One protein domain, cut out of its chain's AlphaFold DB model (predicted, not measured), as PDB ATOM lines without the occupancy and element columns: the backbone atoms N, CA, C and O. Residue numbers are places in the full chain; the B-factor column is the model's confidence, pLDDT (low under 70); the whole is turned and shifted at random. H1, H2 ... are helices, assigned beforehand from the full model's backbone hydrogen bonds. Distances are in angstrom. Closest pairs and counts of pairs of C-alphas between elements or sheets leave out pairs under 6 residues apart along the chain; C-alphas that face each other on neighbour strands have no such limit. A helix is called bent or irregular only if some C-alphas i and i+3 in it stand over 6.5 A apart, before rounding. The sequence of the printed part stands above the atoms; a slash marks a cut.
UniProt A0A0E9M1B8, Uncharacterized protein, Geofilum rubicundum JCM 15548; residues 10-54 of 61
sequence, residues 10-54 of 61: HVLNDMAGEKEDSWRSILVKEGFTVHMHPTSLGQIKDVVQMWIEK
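This is residues 10 to 54 of the 61 residues of an uncharacterized protein of Geofilum rubicundum JCM 15548 (UniProt A0A0E9M1B8). This is an open, drawn-out chain with a lone helix, H3, at one end and two short helices, H1 and H2, set one after the other towards the other end. Residues 30 to 44 turn back after H2 and then run along the longest axis to H3 as a bare connection, and H3 packs on no other helix. The printed part has 45 residues with three named helices in the order H1, H2, H3 and no named strand; the class is all helix, though under half of the residues, 21 of 45, are in named elements. It is only just extended, close to loose, with a radius of gyration of the C-alphas of 14.2 A, and the C-alphas span 41 by 19 by 13 A, the link and H3 making much of the length.

The longest helix by residues is H3, residues 45 to 52, and it touches no helix. Residues 43 to 50, of which 45 to 50 belong to H3, stand free. H3 is apart from H2, residues 23 to 29, which comes before it in the chain. H3 is also apart from H1, residues 10 to 15. H1 and H2 touch only at the corner by their link, and only just, with 3 pairs of C-alphas within 8 A. Their closest C-alphas are those of Met 15 and Trp 23, 4.9 A apart, while their centres are 12.5 A apart. Their lines stand at a shallow tilt of 29 degrees, and they run the same way. In H1, H2 and H3 every O i to N i+4 pair of the backbone is within hydrogen-bond range.

H3, residues 45 to 52, measures 10.4 A from its first to its last C-alpha, and C-alpha 52 is at (163.357, 129.981, 137.819). H2, residues 23 to 29, measures 9.9 A, with C-alpha 29 at (131.546, 120.742, 160.461). H1, residues 10 to 15, measures 7.4 A and begins with C-alpha 10 at (144.518, 135.524, 153.705). H1 is neither bent nor irregular, but only just: C-alphas 12 and 15 are 6.1 A apart.

The two C-alphas farthest apart are those of Lys 29 and Glu 53, 41.4 A. The first and last printed C-alphas, those of His 10 and Lys 54, are 26.2 A apart. The printed part has no cut. The link from H2 to H3, 15 residues, is long, and the link from H1 to H2, 7 residues, is short. The mean pLDDT of the printed part is 88.7; one printed residue, Leu 12, is under 70, and the mean of H1 is 73.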
ATOM      1  N   HIS A  10     145.623 136.214 154.392       70.31
ATOM      2  CA  HIS A  10     144.518 135.524 153.705       70.31
ATOM      3  C   HIS A  10     144.519 134.000 153.921       70.31
ATOM      4  O   HIS A  10     143.473 133.381 154.067       70.31
ATOM      5  N   VAL A  11     145.688 133.360 154.004       72.38
ATOM      6  CA  VAL A  11     145.774 131.912 154.270       72.38
ATOM      7  C   VAL A  11     145.436 131.599 155.720       72.38
ATOM      8  O   VAL A  11     144.772 130.601 156.008       72.38
ATOM      9  N   LEU A  12     145.901 132.451 156.631       69.62
ATOM     10  CA  LEU A  12     145.686 132.281 158.061       69.62
ATOM     11  C   LEU A  12     144.219 132.492 158.435       69.62
ATOM     12  O   LEU A  12     143.709 131.740 159.256       69.62
ATOM     13  N   ASN A  13     143.537 133.442 157.793       71.31
ATOM     14  CA  ASN A  13     142.142 133.759 158.089       71.31
ATOM     15  C   ASN A  13     141.147 132.927 157.268       71.31
ATOM     16  O   ASN A  13     140.241 132.330 157.847       71.31
ATOM     17  N   ASP A  14     141.328 132.826 155.950       76.56
ATOM     18  CA  ASP A  14     140.294 132.262 155.067       76.56
ATOM     19  C   ASP A  14     140.414 130.732 154.957       76.56
ATOM     20  O   ASP A  14     139.423 130.008 154.865       76.56
ATOM     21  N   MET A  15     141.640 130.201 155.013       80.12
ATOM     22  CA  MET A  15     141.878 128.760 154.883       80.12
ATOM     23  C   MET A  15     142.030 128.066 156.243       80.12
ATOM     24  O   MET A  15     141.505 126.968 156.434       80.12
ATOM     25  N   ALA A  16     142.760 128.680 157.178       80.06
ATOM     26  CA  ALA A  16     143.096 128.089 158.477       80.06
ATOM     27  C   ALA A  16     142.370 128.720 159.673       80.06
ATOM     28  O   ALA A  16     142.564 128.250 160.795       80.06
ATOM     29  N   GLY A  17     141.579 129.769 159.445       77.75
ATOM     30  CA  GLY A  17     141.073 130.613 160.519       77.75
ATOM     31  C   GLY A  17     140.032 129.929 161.395       77.75
ATOM     32  O   GLY A  17     139.436 128.915 161.031       77.75
ATOM     33  N   GLU A  18     139.786 130.518 162.560       76.31
ATOM     34  CA  GLU A  18     138.762 130.057 163.508       76.31
ATOM     35  C   GLU A  18     137.352 130.572 163.177       76.31
ATOM     36  O   GLU A  18     136.383 130.173 163.816       76.31
ATOM     37  N   LYS A  19     137.224 131.447 162.171       85.25
ATOM     38  CA  LYS A  19     135.928 131.941 161.697       85.25
ATOM     39  C   LYS A  19     135.110 130.806 161.077       85.25
ATOM     40  O   LYS A  19     135.667 129.864 160.513       85.25
ATOM     41  N   GLU A  20     133.785 130.904 161.170       85.38
ATOM     42  CA  GLU A  20     132.862 129.868 160.682       85.38
ATOM     43  C   GLU A  20     132.932 129.655 159.165       85.38
ATOM     44  O   GLU A  20     132.647 128.559 158.683       85.38
ATOM     45  N   ASP A  21     133.334 130.685 158.421       85.75
ATOM     46  CA  ASP A  21     133.464 130.684 156.966       85.75
ATOM     47  C   ASP A  21     134.837 130.204 156.470       85.75
ATOM     48  O   ASP A  21     135.048 130.089 155.261       85.75
ATOM     49  N   SER A  22     135.761 129.867 157.377       89.75
ATOM     50  CA  SER A  22     137.046 129.305 156.976       89.75
ATOM     51  C   SER A  22     136.885 127.891 156.419       89.75
ATOM     52  O   SER A  22     136.035 127.106 156.856       89.75
ATOM     53  N   TRP A  23     137.757 127.508 155.484       90.00
ATOM     54  CA  TRP A  23     137.718 126.158 154.901       90.00
ATOM     55  C   TRP A  23     137.879 125.067 155.960       90.00
ATOM     56  O   TRP A  23     137.241 124.017 155.875       90.00
ATOM     57  N   ARG A  24     138.700 125.322 156.985       90.00
ATOM     58  CA  ARG A  24     138.857 124.417 158.124       90.00
ATOM     59  C   ARG A  24     137.540 124.229 158.875       90.00
ATOM     60  O   ARG A  24     137.173 123.087 159.141       90.00
ATOM     61  N   SER A  25     136.849 125.314 159.213       91.19
ATOM     62  CA  SER A  25     135.592 125.261 159.967       91.19
ATOM     63  C   SER A  25     134.500 124.531 159.191       91.19
ATOM     64  O   SER A  25     133.834 123.659 159.750       91.19
ATOM     65  N   ILE A  26     134.381 124.810 157.888       93.56
ATOM     66  CA  ILE A  26     133.425 124.138 156.999       93.56
ATOM     67  C   ILE A  26     133.702 122.629 156.957       93.56
ATOM     68  O   ILE A  26     132.811 121.829 157.224       93.56
ATOM     69  N   LEU A  27     134.943 122.218 156.691       93.69
ATOM     70  CA  LEU A  27     135.288 120.798 156.556       93.69
ATOM     71  C   LEU A  27     135.173 120.024 157.880       93.69
ATOM     72  O   LEU A  27     134.719 118.881 157.882       93.69
ATOM     73  N   VAL A  28     135.532 120.635 159.014       94.00
ATOM     74  CA  VAL A  28     135.333 120.014 160.336       94.00
ATOM     75  C   VAL A  28     133.844 119.837 160.639       94.00
ATOM     76  O   VAL A  28     133.451 118.792 161.159       94.00
ATOM     77  N   LYS A  29     133.004 120.817 160.282       94.06
ATOM     78  CA  LYS A  29     131.546 120.742 160.461       94.06
ATOM     79  C   LYS A  29     130.911 119.620 159.636       94.06
ATOM     80  O   LYS A  29     129.992 118.967 160.120       94.06
ATOM     81  N   GLU A  30     131.441 119.351 158.447       96.00
ATOM     82  CA  GLU A  30     131.039 118.221 157.598       96.00
ATOM     83  C   GLU A  30     131.590 116.860 158.088       96.00
ATOM     84  O   GLU A  30     131.375 115.829 157.454       96.00
ATOM     85  N   GLY A  31     132.291 116.825 159.228       96.38
ATOM     86  CA  GLY A  31     132.766 115.595 159.867       96.38
ATOM     87  C   GLY A  31     134.148 115.124 159.410       96.38
ATOM     88  O   GLY A  31     134.567 114.019 159.764       96.38
ATOM     89  N   PHE A  32     134.889 115.938 158.652       96.44
ATOM     90  CA  PHE A  32     136.249 115.599 158.239       96.44
ATOM     91  C   PHE A  32     137.279 115.942 159.322       96.44
ATOM     92  O   PHE A  32     137.216 116.979 159.982       96.44
ATOM     93  N   THR A  33     138.304 115.098 159.451       93.81
ATOM     94  CA  THR A  33     139.516 115.460 160.198       93.81
ATOM     95  C   THR A  33     140.415 116.301 159.299       93.81
ATOM     96  O   THR A  33     140.874 115.831 158.259       93.81
ATOM     97  N   VAL A  34     140.666 117.551 159.688       91.31
ATOM     98  CA  VAL A  34     141.415 118.516 158.872       91.31
ATOM     99  C   VAL A  34     142.779 118.794 159.491       91.31
ATOM    100  O   VAL A  34     142.874 119.277 160.621       91.31
ATOM    101  N   HIS A  35     143.841 118.558 158.719       89.38
ATOM    102  CA  HIS A  35     145.209 118.912 159.087       89.38
ATOM    103  C   HIS A  35     145.697 120.098 158.258       89.38
ATOM    104  O   HIS A  35     145.752 120.053 157.026       89.38
ATOM    105  N   MET A  36     146.071 121.174 158.947       86.25
ATOM    106  CA  MET A  36     146.626 122.352 158.295       86.25
ATOM    107  C   MET A  36     148.121 122.171 158.046       86.25
ATOM    108  O   MET A  36     148.894 121.886 158.953       86.25
ATOM    109  N   HIS A  37     148.520 122.408 156.800       86.88
ATOM    110  CA  HIS A  37     149.916 122.485 156.384       86.88
ATOM    111  C   HIS A  37     150.171 123.909 155.883       86.88
ATOM    112  O   HIS A  37     149.765 124.211 154.761       86.88
ATOM    113  N   PRO A  38     150.770 124.805 156.686       80.75
ATOM    114  CA  PRO A  38     150.932 126.217 156.327       80.75
ATOM    115  C   PRO A  38     152.079 126.475 155.335       80.75
ATOM    116  O   PRO A  38     152.350 127.624 155.001       80.75
ATOM    117  N   THR A  39     152.752 125.429 154.856       89.06
ATOM    118  CA  THR A  39     153.833 125.524 153.871       89.06
ATOM    119  C   THR A  39     153.341 126.186 152.589       89.06
ATOM    120  O   THR A  39     152.459 125.657 151.917       89.06
ATOM    121  N   SER A  40     153.914 127.338 152.248       90.88
ATOM    122  CA  SER A  40     153.621 128.023 150.990       90.88
ATOM    123  C   SER A  40     154.443 127.459 149.838       90.88
ATOM    124  O   SER A  40     155.487 126.835 150.040       90.88
ATOM    125  N   LEU A  41     154.010 127.725 148.607       94.25
ATOM    126  CA  LEU A  41     154.712 127.267 147.409       94.25
ATOM    127  C   LEU A  41     156.143 127.810 147.323       94.25
ATOM    128  O   LEU A  41     157.043 127.090 146.908       94.25
ATOM    129  N   GLY A  42     156.379 129.042 147.789       92.69
ATOM    130  CA  GLY A  42     157.715 129.644 147.823       92.69
ATOM    131  C   GLY A  42     158.694 128.971 148.793       92.69
ATOM    132  O   GLY A  42     159.889 129.237 148.726       92.69
ATOM    133  N   GLN A  43     158.216 128.093 149.681       92.69
ATOM    134  CA  GLN A  43     159.062 127.292 150.573       92.69
ATOM    135  C   GLN A  43     159.419 125.921 149.972       92.69
ATOM    136  O   GLN A  43     160.270 125.216 150.514       92.69
ATOM    137  N   ILE A  44     158.793 125.531 148.856       95.56
ATOM    138  CA  ILE A  44     159.029 124.250 148.184       95.56
ATOM    139  C   ILE A  44     160.072 124.465 147.087       95.56
ATOM    140  O   ILE A  44     159.789 125.082 146.060       95.56
ATOM    141  N   LYS A  45     161.285 123.936 147.292       96.25
ATOM    142  CA  LYS A  45     162.429 124.133 146.382       96.25
ATOM    143  C   LYS A  45     162.114 123.773 144.932       96.25
ATOM    144  O   LYS A  45     162.417 124.562 144.048       96.25
ATOM    145  N   ASP A  46     161.458 122.641 144.701       97.00
ATOM    146  CA  ASP A  46     161.128 122.183 143.347       97.00
ATOM    147  C   ASP A  46     160.128 123.121 142.656       97.00
ATOM    148  O   ASP A  46     160.211 123.357 141.453       97.00
ATOM    149  N   VAL A  47     159.215 123.731 143.421       96.06
ATOM    150  CA  VAL A  47     158.281 124.732 142.889       96.06
ATOM    151  C   VAL A  47     159.006 126.022 142.529       96.06
ATOM    152  O   VAL A  47     158.775 126.573 141.454       96.06
ATOM    153  N   VAL A  48     159.927 126.474 143.381       96.19
ATOM    154  CA  VAL A  48     160.775 127.636 143.087       96.19
ATOM    155  C   VAL A  48     161.655 127.372 141.863       96.19
ATOM    156  O   VAL A  48     161.783 128.245 141.008       96.19
ATOM    157  N   GLN A  49     162.196 126.162 141.720       96.19
ATOM    158  CA  GLN A  49     162.983 125.767 140.554       96.19
ATOM    159  C   GLN A  49     162.157 125.855 139.262       96.19
ATOM    160  O   GLN A  49     162.599 126.469 138.290       96.19
ATOM    161  N   MET A  50     160.912 125.369 139.283       95.50
ATOM    162  CA  MET A  50     159.979 125.523 138.160       95.50
ATOM    163  C   MET A  50     159.650 126.986 137.827       95.50
ATOM    164  O   MET A  50     159.219 127.262 136.702       95.50
ATOM    165  N   TRP A  51     159.751 127.914 138.786       95.31
ATOM    166  CA  TRP A  51     159.612 129.350 138.522       95.31
ATOM    167  C   TRP A  51     160.872 129.917 137.874       95.31
ATOM    168  O   TRP A  51     160.744 130.625 136.880       95.31
ATOM    169  N   ILE A  52     162.059 129.566 138.381       93.88
ATOM    170  CA  ILE A  52     163.357 129.981 137.819       93.88
ATOM    171  C   ILE A  52     163.466 129.570 136.347       93.88
ATOM    172  O   ILE A  52     163.836 130.389 135.517       93.88
ATOM    173  N   GLU A  53     163.067 128.346 136.004       94.44
ATOM    174  CA  GLU A  53     163.062 127.845 134.619       94.44
ATOM    175  C   GLU A  53     162.154 128.640 133.670       94.44
ATOM    176  O   GLU A  53     162.364 128.632 132.459       94.44
ATOM    177  N   LYS A  54     161.132 129.318 134.203       92.88
ATOM    178  CA  LYS A  54     160.208 130.151 133.420       92.88
ATOM    179  C   LYS A  54     160.668 131.600 133.305       92.88
ATOM    180  O   LYS A  54     160.064 132.342 132.533       92.88
TER     181      LYS A  54